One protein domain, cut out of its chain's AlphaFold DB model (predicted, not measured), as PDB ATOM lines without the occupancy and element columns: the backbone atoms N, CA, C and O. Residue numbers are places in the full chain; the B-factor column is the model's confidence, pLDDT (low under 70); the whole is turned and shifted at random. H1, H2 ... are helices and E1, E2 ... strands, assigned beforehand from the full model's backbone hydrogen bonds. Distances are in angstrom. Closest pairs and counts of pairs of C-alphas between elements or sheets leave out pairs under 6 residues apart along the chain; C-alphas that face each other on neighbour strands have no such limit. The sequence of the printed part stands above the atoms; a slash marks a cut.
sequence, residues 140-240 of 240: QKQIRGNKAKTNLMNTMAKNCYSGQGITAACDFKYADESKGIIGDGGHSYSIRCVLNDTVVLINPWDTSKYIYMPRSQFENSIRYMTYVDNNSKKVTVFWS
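What this domain is: This is residues 140 to 240 of the 240 residues of an uncharacterized protein of Clostridium saccharobutylicum DSM 13864 (UniProt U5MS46). One strongly twisted sheet of seven strands makes a wall, with the long helix H1 and the short helix H2 over one and the same face and no named helix over the other. The long loop of residues 173 to 187 lies at one end of the longest axis, and the turn between E6 and E7 at the other. The printed part has 101 residues, with two named helices and seven named strands in the order E1 H1 E2 E3 E4 E5 H2 E6 E7. The sheet is mixed, ordered E1 E7 E6 E2 E3 E4 E5, and the class is mixed, helices and strands. The whole is compact and rounded, with a radius of gyration of the C-alphas of 12.5 A and spans of 36 by 27 by 23 A.

How they stand to each other: E1, residues 140 to 144, is an edge strand and parallel to its neighbour E7, residues 234 to 239, with N 141 and O 235 2.8 A apart. H1, residues 146 to 161, is on the sheet; its closest C-alphas to E3, residues 188 to 194, are those of Ala 157 and Val 194, 4.7 A apart. E1, H1 and E2, residues 168 to 172, form a split strand-helix-strand unit, two strands running the same way with E7 and E6, residues 222 to 229, between them in the sheet; its crossover is right-handed. E2, E3, E4, residues 198 to 202, and E5, residues 210 to 214, form a meander, each strand the antiparallel neighbour of the one before, with N 170 and O 189 at 2.8 A, N 192 and O 200 at 2.9 A, and N 199 and O 213 at 2.8 A. E3 is staggered, pairing with E2 over residues 188 to 190 and with E4 over residues 190 to 194. H2, residues 215 to 221, is on the same face as H1, and the two are near each other; the closest C-alphas of H2 and E4 are those of Arg 215 and Thr 198, 4.6 A apart. E6 is antiparallel to E2, with N 226 and O 169 at 2.8 A, and forms a hairpin with E7, with N 236 and O 227 at 2.8 A. In H1 and H2 every O i to N i+4 pair is within hydrogen-bond range.

Where its parts are: E1 begins at C-alpha 140, (13.327, -87.721, 18.269). H1 is 22.3 A long and begins at C-alpha 146, (17.488, -95.118, 35.330). E2 is 13.9 A long, E3 16.5 A and E6 19.4 A. E7, 15.9 A long, ends at C-alpha 239, (12.359, -97.059, 26.843).

The domain as a whole: The C-alphas farthest apart are those of Ser 178 and Ser 232, 37.0 A. The printed part has no cut. The link from E2 to E3 is long, with 15 residues. Mean pLDDT of the printed part is 96.8, and no printed residue is under 70.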
ATOM      1  N   GLN A 140      13.315 -86.830  17.121       98.31
ATOM      2  CA  GLN A 140      13.327 -87.721  18.269       98.31
ATOM      3  C   GLN A 140      14.732 -87.860  18.860       98.31
ATOM      4  O   GLN A 140      15.739 -87.961  18.156       98.31
ATOM      5  N   LYS A 141      14.797 -87.921  20.189       97.88
ATOM      6  CA  LYS A 141      15.999 -88.262  20.949       97.88
ATOM      7  C   LYS A 141      15.688 -89.413  21.888       97.88
ATOM      8  O   LYS A 141      15.033 -89.228  22.915       97.88
ATOM      9  N   GLN A 142      16.221 -90.588  21.575       98.00
ATOM     10  CA  GLN A 142      16.103 -91.727  22.468       98.00
ATOM     11  C   GLN A 142      17.026 -91.576  23.685       98.00
ATOM     12  O   GLN A 142      18.195 -91.201  23.567       98.00
ATOM     13  N   ILE A 143      16.501 -91.908  24.860       97.56
ATOM     14  CA  ILE A 143      17.240 -92.018  26.115       97.56
ATOM     15  C   ILE A 143      16.969 -93.380  26.760       97.56
ATOM     16  O   ILE A 143      15.916 -93.982  26.551       97.56
ATOM     17  N   ARG A 144      17.927 -93.881  27.545       96.12
ATOM     18  CA  ARG A 144      17.822 -95.169  28.247       96.12
ATOM     19  C   ARG A 144      18.467 -95.097  29.630       96.12
ATOM     20  O   ARG A 144      19.342 -94.265  29.875       96.12
ATOM     21  N   GLY A 145      18.060 -96.012  30.506       96.50
ATOM     22  CA  GLY A 145      18.631 -96.193  31.841       96.50
ATOM     23  C   GLY A 145      18.030 -95.286  32.920       96.50
ATOM     24  O   GLY A 145      17.496 -94.208  32.649       96.50
ATOM     25  N   ASN A 146      18.157 -95.727  34.175       96.19
ATOM     26  CA  ASN A 146      17.488 -95.118  35.330       96.19
ATOM     27  C   ASN A 146      17.829 -93.639  35.522       96.19
ATOM     28  O   ASN A 146      16.931 -92.831  35.727       96.19
ATOM     29  N   LYS A 147      19.103 -93.253  35.377       97.25
ATOM     30  CA  LYS A 147      19.513 -91.846  35.510       97.25
ATOM     31  C   LYS A 147      18.809 -90.946  34.489       97.25
ATOM     32  O   LYS A 147      18.368 -89.856  34.836       97.25
ATOM     33  N   ALA A 148      18.693 -91.397  33.240       97.06
ATOM     34  CA  ALA A 148      18.029 -90.626  32.196       97.06
ATOM     35  C   ALA A 148      16.512 -90.548  32.431       97.06
ATOM     36  O   ALA A 148      15.949 -89.462  32.309       97.06
ATOM     37  N   LYS A 149      15.883 -91.658  32.855       97.56
ATOM     38  CA  LYS A 149      14.478 -91.699  33.296       97.56
ATOM     39  C   LYS A 149      14.213 -90.676  34.400       97.56
ATOM     40  O   LYS A 149      13.365 -89.805  34.238       97.56
ATOM     41  N   THR A 150      14.980 -90.731  35.490       97.44
ATOM     42  CA  THR A 150      14.839 -89.817  36.631       97.44
ATOM     43  C   THR A 150      15.038 -88.361  36.216       97.44
ATOM     44  O   THR A 150      14.264 -87.498  36.620       97.44
ATOM     45  N   ASN A 151      16.029 -88.074  35.366       97.81
ATOM     46  CA  ASN A 151      16.244 -86.720  34.856       97.81
ATOM     47  C   ASN A 151      15.052 -86.220  34.031       97.81
ATOM     48  O   ASN A 151      14.626 -85.085  34.223       97.81
ATOM     49  N   LEU A 152      14.492 -87.055  33.149       98.00
ATOM     50  CA  LEU A 152      13.318 -86.695  32.356       98.00
ATOM     51  C   LEU A 152      12.096 -86.435  33.251       98.00
ATOM     52  O   LEU A 152      11.445 -85.403  33.106       98.00
ATOM     53  N   MET A 153      11.845 -87.309  34.231       98.31
ATOM     54  CA  MET A 153      10.777 -87.129  35.221       98.31
ATOM     55  C   MET A 153      10.937 -85.828  36.015       98.31
ATOM     56  O   MET A 153       9.972 -85.092  36.202       98.31
ATOM     57  N   ASN A 154      12.159 -85.502  36.442       98.19
ATOM     58  CA  ASN A 154      12.444 -84.265  37.171       98.19
ATOM     59  C   ASN A 154      12.267 -83.016  36.299       98.19
ATOM     60  O   ASN A 154      11.766 -82.003  36.784       98.19
ATOM     61  N   THR A 155      12.634 -83.082  35.016       97.88
ATOM     62  CA  THR A 155      12.370 -82.003  34.053       97.88
ATOM     63  C   THR A 155      10.871 -81.769  33.892       97.88
ATOM     64  O   THR A 155      10.416 -80.631  34.000       97.88
ATOM     65  N   MET A 156      10.090 -82.835  33.695       98.44
ATOM     66  CA  MET A 156       8.633 -82.727  33.598       98.44
ATOM     67  C   MET A 156       8.017 -82.164  34.885       98.44
ATOM     68  O   MET A 156       7.193 -81.255  34.818       98.44
ATOM     69  N   ALA A 157       8.479 -82.621  36.053       98.50
ATOM     70  CA  ALA A 157       8.014 -82.111  37.340       98.50
ATOM     71  C   ALA A 157       8.297 -80.614  37.514       98.50
ATOM     72  O   ALA A 157       7.423 -79.850  37.917       98.50
ATOM     73  N   LYS A 158       9.501 -80.162  37.142       98.19
ATOM     74  CA  LYS A 158       9.866 -78.740  37.176       98.19
ATOM     75  C   LYS A 158       8.918 -77.883  36.331       98.19
ATOM     76  O   LYS A 158       8.512 -76.816  36.784       98.19
ATOM     77  N   ASN A 159       8.566 -78.340  35.130       98.19
ATOM     78  CA  ASN A 159       7.671 -77.602  34.231       98.19
ATOM     79  C   ASN A 159       6.218 -77.597  34.724       98.19
ATOM     80  O   ASN A 159       5.504 -76.609  34.561       98.19
ATOM     81  N   CYS A 160       5.792 -78.670  35.385       98.12
ATOM     82  CA  CYS A 160       4.534 -78.688  36.117       98.12
ATOM     83  C   CYS A 160       4.496 -77.640  37.235       98.12
ATOM     84  O   CYS A 160       3.575 -76.828  37.284       98.12
ATOM     85  N   TYR A 161       5.515 -77.604  38.099       97.56
ATOM     86  CA  TYR A 161       5.567 -76.659  39.221       97.56
ATOM     87  C   TYR A 161       5.696 -75.197  38.800       97.56
ATOM     88  O   TYR A 161       5.247 -74.315  39.526       97.56
ATOM     89  N   SER A 162       6.289 -74.926  37.638       97.19
ATOM     90  CA  SER A 162       6.370 -73.568  37.095       97.19
ATOM     91  C   SER A 162       5.067 -73.092  36.440       97.19
ATOM     92  O   SER A 162       5.010 -71.954  35.979       97.19
ATOM     93  N   GLY A 163       4.037 -73.944  36.360       96.88
ATOM     94  CA  GLY A 163       2.782 -73.653  35.665       96.88
ATOM     95  C   GLY A 163       2.876 -73.742  34.138       96.88
ATOM     96  O   GLY A 163       1.890 -73.492  33.451       96.88
ATOM     97  N   GLN A 164       4.031 -74.125  33.583       97.50
ATOM     98  CA  GLN A 164       4.188 -74.319  32.136       97.50
ATOM     99  C   GLN A 164       3.450 -75.565  31.638       97.50
ATOM    100  O   GLN A 164       3.025 -75.596  30.479       97.50
ATOM    101  N   GLY A 165       3.288 -76.567  32.508       98.06
ATOM    102  CA  GLY A 165       2.726 -77.865  32.157       98.06
ATOM    103  C   GLY A 165       3.664 -78.679  31.265       98.06
ATOM    104  O   GLY A 165       4.824 -78.318  31.054       98.06
ATOM    105  N   ILE A 166       3.174 -79.804  30.746       98.69
ATOM    106  CA  ILE A 166       3.965 -80.730  29.925       98.69
ATOM    107  C   ILE A 166       3.142 -81.285  28.766       98.69
ATOM    108  O   ILE A 166       1.930 -81.406  28.864       98.69
ATOM    109  N   THR A 167       3.817 -81.631  27.673       98.75
ATOM    110  CA  THR A 167       3.230 -82.385  26.560       98.75
ATOM    111  C   THR A 167       3.972 -83.706  26.484       98.75
ATOM    112  O   THR A 167       5.113 -83.765  26.021       98.75
ATOM    113  N   ALA A 168       3.365 -84.733  27.071       98.88
ATOM    114  CA  ALA A 168       3.972 -86.036  27.277       98.88
ATOM    115  C   ALA A 168       2.926 -87.154  27.244       98.88
ATOM    116  O   ALA A 168       1.753 -86.930  27.535       98.88
ATOM    117  N   ALA A 169       3.381 -88.357  26.915       98.81
ATOM    118  CA  ALA A 169       2.576 -89.571  26.873       98.81
ATOM    119  C   ALA A 169       3.413 -90.786  27.293       98.81
ATOM    120  O   ALA A 169       4.646 -90.729  27.303       98.81
ATOM    121  N   CYS A 170       2.757 -91.881  27.653       98.62
ATOM    122  CA  CYS A 170       3.403 -93.117  28.084       98.62
ATOM    123  C   CYS A 170       2.575 -94.358  27.746       98.62
ATOM    124  O   CYS A 170       1.404 -94.257  27.386       98.62
ATOM    125  N   ASP A 171       3.194 -95.522  27.921       97.75
ATOM    126  CA  ASP A 171       2.517 -96.812  28.057       97.75
ATOM    127  C   ASP A 171       3.191 -97.654  29.160       97.75
ATOM    128  O   ASP A 171       4.295 -97.345  29.641       97.75
ATOM    129  N   PHE A 172       2.501 -98.706  29.597       97.69
ATOM    130  CA  PHE A 172       2.889 -99.490  30.766       97.69
ATOM    131  C   PHE A 172       3.248-100.932  30.414       97.69
ATOM    132  O   PHE A 172       2.618-101.576  29.580       97.69
ATOM    133  N   LYS A 173       4.254-101.453  31.122       96.19
ATOM    134  CA  LYS A 173       4.618-102.874  31.158       96.19
ATOM    135  C   LYS A 173       3.801-103.649  32.190       96.19
ATOM    136  O   LYS A 173       3.613-104.847  32.037       96.19
ATOM    137  N   TYR A 174       3.411-102.995  33.281       95.75
ATOM    138  CA  TYR A 174       2.704-103.626  34.394       95.75
ATOM    139  C   TYR A 174       1.343-102.962  34.585       95.75
ATOM    140  O   TYR A 174       1.261-101.737  34.671       95.75
ATOM    141  N   ALA A 175       0.295-103.784  34.629       93.69
ATOM    142  CA  ALA A 175      -1.086-103.338  34.734       93.69
ATOM    143  C   ALA A 175      -1.422-102.872  36.159       93.69
ATOM    144  O   ALA A 175      -0.784-103.275  37.134       93.69
ATOM    145  N   ASP A 176      -2.462-102.054  36.270       93.25
ATOM    146  CA  ASP A 176      -3.158-101.735  37.516       93.25
ATOM    147  C   ASP A 176      -4.646-101.559  37.191       93.25
ATOM    148  O   ASP A 176      -5.134-100.452  36.946       93.25
ATOM    149  N   GLU A 177      -5.363-102.681  37.153       91.06
ATOM    150  CA  GLU A 177      -6.786-102.735  36.798       91.06
ATOM    151  C   GLU A 177      -7.648-101.860  37.715       91.06
ATOM    152  O   GLU A 177      -8.610-101.250  37.255       91.06
ATOM    153  N   SER A 178      -7.256-101.706  38.989       91.38
ATOM    154  CA  SER A 178      -7.972-100.857  39.952       91.38
ATOM    155  C   SER A 178      -8.002 -99.378  39.551       91.38
ATOM    156  O   SER A 178      -8.873 -98.630  39.991       91.38
ATOM    157  N   LYS A 179      -7.061 -98.966  38.695       88.25
ATOM    158  CA  LYS A 179      -6.946 -97.616  38.137       88.25
ATOM    159  C   LYS A 179      -7.263 -97.558  36.638       88.25
ATOM    160  O   LYS A 179      -7.100 -96.500  36.037       88.25
ATOM    161  N   GLY A 180      -7.677 -98.672  36.027       88.75
ATOM    162  CA  GLY A 180      -7.888 -98.771  34.581       88.75
ATOM    163  C   GLY A 180      -6.593 -98.719  33.762       88.75
ATOM    164  O   GLY A 180      -6.612 -98.228  32.636       88.75
ATOM    165  N   ILE A 181      -5.470 -99.176  34.332       93.88
ATOM    166  CA  ILE A 181      -4.168 -99.220  33.658       93.88
ATOM    167  C   ILE A 181      -3.934-100.600  33.048       93.88
ATOM    168  O   ILE A 181      -3.810-101.599  33.756       93.88
ATOM    169  N   ILE A 182      -3.797-100.625  31.728       93.50
ATOM    170  CA  ILE A 182      -3.423-101.793  30.928       93.50
ATOM    171  C   ILE A 182      -1.895-101.901  30.852       93.50
ATOM    172  O   ILE A 182      -1.212-100.915  30.575       93.50
ATOM    173  N   GLY A 183      -1.365-103.099  31.105       90.38
ATOM    174  CA  GLY A 183       0.068-103.381  31.208       90.38
ATOM    175  C   GLY A 183       0.584-104.385  30.188       90.38
ATOM    176  O   GLY A 183       1.186-105.381  30.567       90.38
ATOM    177  N   ASP A 184       0.337-104.143  28.910       90.81
ATOM    178  CA  ASP A 184       0.840-104.950  27.791       90.81
ATOM    179  C   ASP A 184       1.587-104.098  26.745       90.81
ATOM    180  O   ASP A 184       2.047-104.608  25.724       90.81
ATOM    181  N   GLY A 185       1.747-102.795  27.010       90.62
ATOM    182  CA  GLY A 185       2.292-101.818  26.069       90.62
ATOM    183  C   GLY A 185       1.382-101.510  24.873       90.62
ATOM    184  O   GLY A 185       1.836-100.834  23.953       90.62
ATOM    185  N   GLY A 186       0.144-102.011  24.868       92.12
ATOM    186  CA  GLY A 186      -0.836-101.852  23.795       92.12
ATOM    187  C   GLY A 186      -1.758-100.642  23.950       92.12
ATOM    188  O   GLY A 186      -2.497-100.336  23.020       92.12
ATOM    189  N   HIS A 187      -1.705 -99.935  25.087       96.81
ATOM    190  CA  HIS A 187      -2.520 -98.742  25.337       96.81
ATOM    191  C   HIS A 187      -1.678 -97.552  25.790       96.81
ATOM    192  O   HIS A 187      -0.877 -97.664  26.724       96.81
ATOM    193  N   SER A 188      -1.875 -96.405  25.139       97.94
ATOM    194  CA  SER A 188      -1.190 -95.157  25.478       97.94
ATOM    195  C   SER A 188      -2.042 -94.280  26.393       97.94
ATOM    196  O   SER A 188      -3.266 -94.314  26.345       97.94
ATOM    197  N   TYR A 189      -1.372 -93.483  27.220       98.69
ATOM    198  CA  TYR A 189      -1.964 -92.487  28.108       98.69
ATOM    199  C   TYR A 189      -1.214 -91.181  27.918       98.69
ATOM    200  O   TYR A 189       0.009 -91.189  27.738       98.69
ATOM    201  N   SER A 190      -1.898 -90.052  28.041       98.56
ATOM    202  CA  SER A 190      -1.186 -88.789  28.194       98.56
ATOM    203  C   SER A 190      -0.735 -88.614  29.647       98.56
ATOM    204  O   SER A 190      -1.374 -89.082  30.597       98.56
ATOM    205  N   ILE A 191       0.377 -87.909  29.833       98.81
ATOM    206  CA  ILE A 191       0.832 -87.475  31.149       98.81
ATOM    207  C   ILE A 191       0.410 -86.021  31.301       98.81
ATOM    208  O   ILE A 191       1.020 -85.120  30.722       98.81
ATOM    209  N   ARG A 192      -0.631 -85.786  32.102       98.44
ATOM    210  CA  ARG A 192      -1.097 -84.434  32.421       98.44
ATOM    211  C   ARG A 192      -0.053 -83.678  33.216       98.44
ATOM    212  O   ARG A 192       0.230 -82.519  32.927       98.44
ATOM    213  N   CYS A 193       0.484 -84.322  34.250       98.31
ATOM    214  CA  CYS A 193       1.478 -83.700  35.103       98.31
ATOM    215  C   CYS A 193       2.285 -84.710  35.927       98.31
ATOM    216  O   CYS A 193       1.794 -85.782  36.276       98.31
ATOM    217  N   VAL A 194       3.515 -84.334  36.284       98.56
ATOM    218  CA  VAL A 194       4.375 -85.048  37.234       98.56
ATOM    219  C   VAL A 194       4.577 -84.169  38.466       98.56
ATOM    220  O   VAL A 194       5.028 -83.033  38.356       98.56
ATOM    221  N   LEU A 195       4.261 -84.703  39.640       97.12
ATOM    222  CA  LEU A 195       4.491 -84.094  40.949       97.12
ATOM    223  C   LEU A 195       5.595 -84.867  41.699       97.12
ATOM    224  O   LEU A 195       6.257 -85.750  41.144       97.12
ATOM    225  N   ASN A 196       5.838 -84.520  42.964       94.56
ATOM    226  CA  ASN A 196       6.904 -85.131  43.765       94.56
ATOM    227  C   ASN A 196       6.649 -86.621  43.999       94.56
ATOM    228  O   ASN A 196       7.557 -87.428  43.827       94.56
ATOM    229  N   ASP A 197       5.421 -86.976  44.360       97.44
ATOM    230  CA  ASP A 197       5.016 -88.326  44.748       97.44
ATOM    231  C   ASP A 197       3.923 -88.911  43.849       97.44
ATOM    232  O   ASP A 197       3.572 -90.076  44.009       97.44
ATOM    233  N   THR A 198       3.414 -88.134  42.891       98.31
ATOM    234  CA  THR A 198       2.236 -88.478  42.091       98.31
ATOM    235  C   THR A 198       2.461 -88.139  40.623       98.31
ATOM    236  O   THR A 198       3.024 -87.100  40.289       98.31
ATOM    237  N   VAL A 199       1.990 -89.002  39.732       98.62
ATOM    238  CA  VAL A 199       1.851 -88.746  38.299       98.62
ATOM    239  C   VAL A 199       0.363 -88.741  37.979       98.62
ATOM    240  O   VAL A 199      -0.369 -89.641  38.392       98.62
ATOM    241  N   VAL A 200      -0.080 -87.704  37.273       98.62
ATOM    242  CA  VAL A 200      -1.467 -87.548  36.832       98.62
ATOM    243  C   VAL A 200      -1.536 -87.916  35.359       98.62
ATOM    244  O   VAL A 200      -0.878 -87.286  34.528       98.62
ATOM    245  N   LEU A 201      -2.324 -88.936  35.054       98.69
ATOM    246  CA  LEU A 201      -2.497 -89.494  33.718       98.69
ATOM    247  C   LEU A 201      -3.917 -89.241  33.224       98.69
ATOM    248  O   LEU A 201      -4.834 -89.048  34.027       98.69
ATOM    249  N   ILE A 202      -4.091 -89.283  31.908       98.38
ATOM    250  CA  ILE A 202      -5.401 -89.251  31.256       98.38
ATOM    251  C   ILE A 202      -5.476 -90.438  30.299       98.38
ATOM    252  O   ILE A 202      -4.565 -90.659  29.498       98.38
ATOM    253  N   ASN A 203      -6.552 -91.214  30.411       97.75
ATOM    254  CA  ASN A 203      -6.836 -92.316  29.499       97.75
ATOM    255  C   ASN A 203      -7.536 -91.749  28.248       97.75
ATOM    256  O   ASN A 203      -8.543 -91.059  28.407       97.75
ATOM    257  N   PRO A 204      -7.051 -92.021  27.023       97.19
ATOM    258  CA  PRO A 204      -7.661 -91.494  25.800       97.19
ATOM    259  C   PRO A 204      -9.115 -91.947  25.590       97.19
ATOM    260  O   PRO A 204      -9.854 -91.261  24.889       97.19
ATOM    261  N   TRP A 205      -9.565 -93.036  26.223       96.69
ATOM    262  CA  TRP A 205     -10.972 -93.458  26.185       96.69
ATOM    263  C   TRP A 205     -11.932 -92.442  26.809       96.69
ATOM    264  O   TRP A 205     -13.098 -92.397  26.436       96.69
ATOM    265  N   ASP A 206     -11.463 -91.636  27.764       95.94
ATOM    266  CA  ASP A 206     -12.243 -90.562  28.376       95.94
ATOM    267  C   ASP A 206     -11.301 -89.499  28.944       95.94
ATOM    268  O   ASP A 206     -10.769 -89.624  30.054       95.94
ATOM    269  N   THR A 207     -11.110 -88.426  28.175       97.00
ATOM    270  CA  THR A 207     -10.159 -87.370  28.537       97.00
ATOM    271  C   THR A 207     -10.639 -86.457  29.667       97.00
ATOM    272  O   THR A 207      -9.857 -85.655  30.181       97.00
ATOM    273  N   SER A 208     -11.894 -86.600  30.112       96.25
ATOM    274  CA  SER A 208     -12.426 -85.857  31.260       96.25
ATOM    275  C   SER A 208     -11.947 -86.409  32.607       96.25
ATOM    276  O   SER A 208     -12.067 -85.735  33.636       96.25
ATOM    277  N   LYS A 209     -11.395 -87.630  32.621       96.00
ATOM    278  CA  LYS A 209     -11.014 -88.344  33.841       96.00
ATOM    279  C   LYS A 209      -9.510 -88.337  34.068       96.00
ATOM    280  O   LYS A 209      -8.707 -88.579  33.170       96.00
ATOM    281  N   TYR A 210      -9.140 -88.134  35.330       97.44
ATOM    282  CA  TYR A 210      -7.755 -88.196  35.781       97.44
ATOM    283  C   TYR A 210      -7.488 -89.481  36.549       97.44
ATOM    284  O   TYR A 210      -8.250 -89.867  37.436       97.44
ATOM    285  N   ILE A 211      -6.352 -90.098  36.246       98.12
ATOM    286  CA  ILE A 211      -5.810 -91.222  36.999       98.12
ATOM    287  C   ILE A 211      -4.629 -90.702  37.813       98.12
ATOM    288  O   ILE A 211      -3.655 -90.185  37.266       98.12
ATOM    289  N   TYR A 212      -4.712 -90.853  39.131       97.62
ATOM    290  CA  TYR A 212      -3.649 -90.474  40.057       97.62
ATOM    291  C   TYR A 212      -2.843 -91.719  40.426       97.62
ATOM    292  O   TYR A 212      -3.361 -92.652  41.043       97.62
ATOM    293  N   MET A 213      -1.570 -91.743  40.041       97.25
ATOM    294  CA  MET A 213      -0.668 -92.861  40.302       97.25
ATOM    295  C   MET A 213       0.516 -92.398  41.156       97.25
ATOM    296  O   MET A 213       1.134 -91.391  40.816       97.25
ATOM    297  N   PRO A 214       0.901 -93.124  42.220       97.81
ATOM    298  CA  PRO A 214       2.154 -92.866  42.915       97.81
ATOM    299  C   PRO A 214       3.332 -92.867  41.938       97.81
ATOM    300  O   PRO A 214       3.477 -93.775  41.122       97.81
ATOM    301  N   ARG A 215       4.214 -91.873  42.027       98.06
ATOM    302  CA  ARG A 215       5.353 -91.721  41.116       98.06
ATOM    303  C   ARG A 215       6.283 -92.929  41.143       98.06
ATOM    304  O   ARG A 215       6.778 -93.336  40.099       98.06
ATOM    305  N   SER A 216       6.496 -93.524  42.313       97.25
ATOM    306  CA  SER A 216       7.273 -94.762  42.443       97.25
ATOM    307  C   SER A 216       6.619 -95.931  41.705       97.25
ATOM    308  O   SER A 216       7.313 -96.686  41.031       97.25
ATOM    309  N   GLN A 217       5.290 -96.057  41.786       97.12
ATOM    310  CA  GLN A 217       4.540 -97.051  41.023       97.12
ATOM    311  C   GLN A 217       4.704 -96.794  39.520       97.12
ATOM    312  O   GLN A 217       5.097 -97.710  38.809       97.12
ATOM    313  N   PHE A 218       4.488 -95.555  39.069       97.94
ATOM    314  CA  PHE A 218       4.662 -95.151  37.672       97.94
ATOM    315  C   PHE A 218       6.062 -95.488  37.150       97.94
ATOM    316  O   PHE A 218       6.211 -96.196  36.162       97.94
ATOM    317  N   GLU A 219       7.118 -95.045  37.835       97.06
ATOM    318  CA  GLU A 219       8.495 -95.282  37.392       97.06
ATOM    319  C   GLU A 219       8.873 -96.772  37.347       97.06
ATOM    320  O   GLU A 219       9.793 -97.130  36.603       97.06
ATOM    321  N   ASN A 220       8.193 -97.622  38.123       96.31
ATOM    322  CA  ASN A 220       8.368 -99.075  38.120       96.31
ATOM    323  C   ASN A 220       7.534 -99.777  37.036       96.31
ATOM    324  O   ASN A 220       7.910-100.865  36.606       96.31
ATOM    325  N   SER A 221       6.410 -99.186  36.615       96.69
ATOM    326  CA  SER A 221       5.467 -99.776  35.659       96.69
ATOM    327  C   SER A 221       5.631 -99.296  34.226       96.69
ATOM    328  O   SER A 221       5.212-100.018  33.318       96.69
ATOM    329  N   ILE A 222       6.223 -98.123  33.989       97.25
ATOM    330  CA  ILE A 222       6.370 -97.609  32.626       97.25
ATOM    331  C   ILE A 222       7.265 -98.502  31.771       97.25
ATOM    332  O   ILE A 222       8.343 -98.929  32.185       97.25
ATOM    333  N   ARG A 223       6.837 -98.725  30.530       96.81
ATOM    334  CA  ARG A 223       7.661 -99.343  29.485       96.81
ATOM    335  C   ARG A 223       8.223 -98.281  28.551       96.81
ATOM    336  O   ARG A 223       9.390 -98.342  28.173       96.81
ATOM    337  N   TYR A 224       7.389 -97.304  28.216       97.06
ATOM    338  CA  TYR A 224       7.671 -96.244  27.264       97.06
ATOM    339  C   TYR A 224       7.163 -94.911  27.801       97.06
ATOM    340  O   TYR A 224       6.108 -94.833  28.432       97.06
ATOM    341  N   MET A 225       7.917 -93.845  27.544       98.38
ATOM    342  CA  MET A 225       7.509 -92.486  27.876       98.38
ATOM    343  C   MET A 225       8.104 -91.502  26.880       98.38
ATOM    344  O   MET A 225       9.290 -91.571  26.563       98.38
ATOM    345  N   THR A 226       7.307 -90.546  26.425       98.81
ATOM    346  CA  THR A 226       7.744 -89.502  25.505       98.81
ATOM    347  C   THR A 226       7.348 -88.114  25.994       98.81
ATOM    348  O   THR A 226       6.336 -87.950  26.671       98.81
ATOM    349  N   TYR A 227       8.175 -87.116  25.685       98.75
ATOM    350  CA  TYR A 227       8.017 -85.731  26.119       98.75
ATOM    351  C   TYR A 227       8.501 -84.766  25.034       98.75
ATOM    352  O   TYR A 227       9.612 -84.911  24.515       98.75
ATOM    353  N   VAL A 228       7.693 -83.751  24.737       98.81
ATOM    354  CA  VAL A 228       8.062 -82.644  23.850       98.81
ATOM    355  C   VAL A 228       8.829 -81.586  24.638       98.81
ATOM    356  O   VAL A 228       8.256 -80.827  25.422       98.81
ATOM    357  N   ASP A 229      10.132 -81.489  24.384       97.25
ATOM    358  CA  ASP A 229      10.973 -80.416  24.903       97.25
ATOM    359  C   ASP A 229      11.027 -79.264  23.893       97.25
ATOM    360  O   ASP A 229      11.806 -79.262  22.934       97.25
ATOM    361  N   ASN A 230      10.188 -78.253  24.120       94.88
ATOM    362  CA  ASN A 230      10.122 -77.067  23.270       94.88
ATOM    363  C   ASN A 230      11.393 -76.199  23.324       94.88
ATOM    364  O   ASN A 230      11.652 -75.451  22.379       94.88
ATOM    365  N   ASN A 231      12.196 -76.291  24.388       95.00
ATOM    366  CA  ASN A 231      13.420 -75.499  24.507       95.00
ATOM    367  C   ASN A 231      14.537 -76.101  23.659       95.00
ATOM    368  O   ASN A 231      15.210 -75.379  22.926       95.00
ATOM    369  N   SER A 232      14.716 -77.423  23.728       96.75
ATOM    370  CA  SER A 232      15.718 -78.120  22.911       96.75
ATOM    371  C   SER A 232      15.224 -78.500  21.514       96.75
ATOM    372  O   SER A 232      16.030 -78.940  20.695       96.75
ATOM    373  N   LYS A 233      13.927 -78.300  21.229       97.94
ATOM    374  CA  LYS A 233      13.267 -78.678  19.968       97.94
ATOM    375  C   LYS A 233      13.443 -80.169  19.676       97.94
ATOM    376  O   LYS A 233      13.840 -80.559  18.579       97.94
ATOM    377  N   LYS A 234      13.181 -81.004  20.689       98.44
ATOM    378  CA  LYS A 234      13.288 -82.468  20.605       98.44
ATOM    379  C   LYS A 234      12.057 -83.159  21.172       98.44
ATOM    380  O   LYS A 234      11.487 -82.717  22.169       98.44
ATOM    381  N   VAL A 235      11.715 -84.303  20.588       98.81
ATOM    382  CA  VAL A 235      10.817 -85.290  21.194       98.81
ATOM    383  C   VAL A 235      11.687 -86.308  21.924       98.81
ATOM    384  O   VAL A 235      12.332 -87.156  21.312       98.81
ATOM    385  N   THR A 236      11.778 -86.211  23.246       98.62
ATOM    386  CA  THR A 236      12.555 -87.181  24.028       98.62
ATOM    387  C   THR A 236      11.748 -88.461  24.186       98.62
ATOM    388  O   THR A 236      10.564 -88.399  24.507       98.62
ATOM    389  N   VAL A 237      12.383 -89.614  23.978       98.62
ATOM    390  CA  VAL A 237      11.743 -90.931  24.065       98.62
ATOM    391  C   VAL A 237      12.542 -91.834  24.997       98.62
ATOM    392  O   VAL A 237      13.708 -92.133  24.745       98.62
ATOM    393  N   PHE A 238      11.918 -92.273  26.079       98.38
ATOM    394  CA  PHE A 238      12.453 -93.241  27.020       98.38
ATOM    395  C   PHE A 238      11.861 -94.628  26.763       98.38
ATOM    396  O   PHE A 238      10.658 -94.762  26.556       98.38
ATOM    397  N   TRP A 239      12.721 -95.642  26.850       96.12
ATOM    398  CA  TRP A 239      12.359 -97.059  26.843       96.12
ATOM    399  C   TRP A 239      12.976 -97.748  28.064       96.12
ATOM    400  O   TRP A 239      14.170 -97.550  28.333       96.12
ATOM    401  N   SER A 240      12.161 -98.519  28.791       88.50
ATOM    402  CA  SER A 240      12.586 -99.348  29.926       88.50
ATOM    403  C   SER A 240      13.280-100.636  29.500       88.50
ATOM    404  O   SER A 240      13.065-101.109  28.365       88.50
TER     405      SER A 240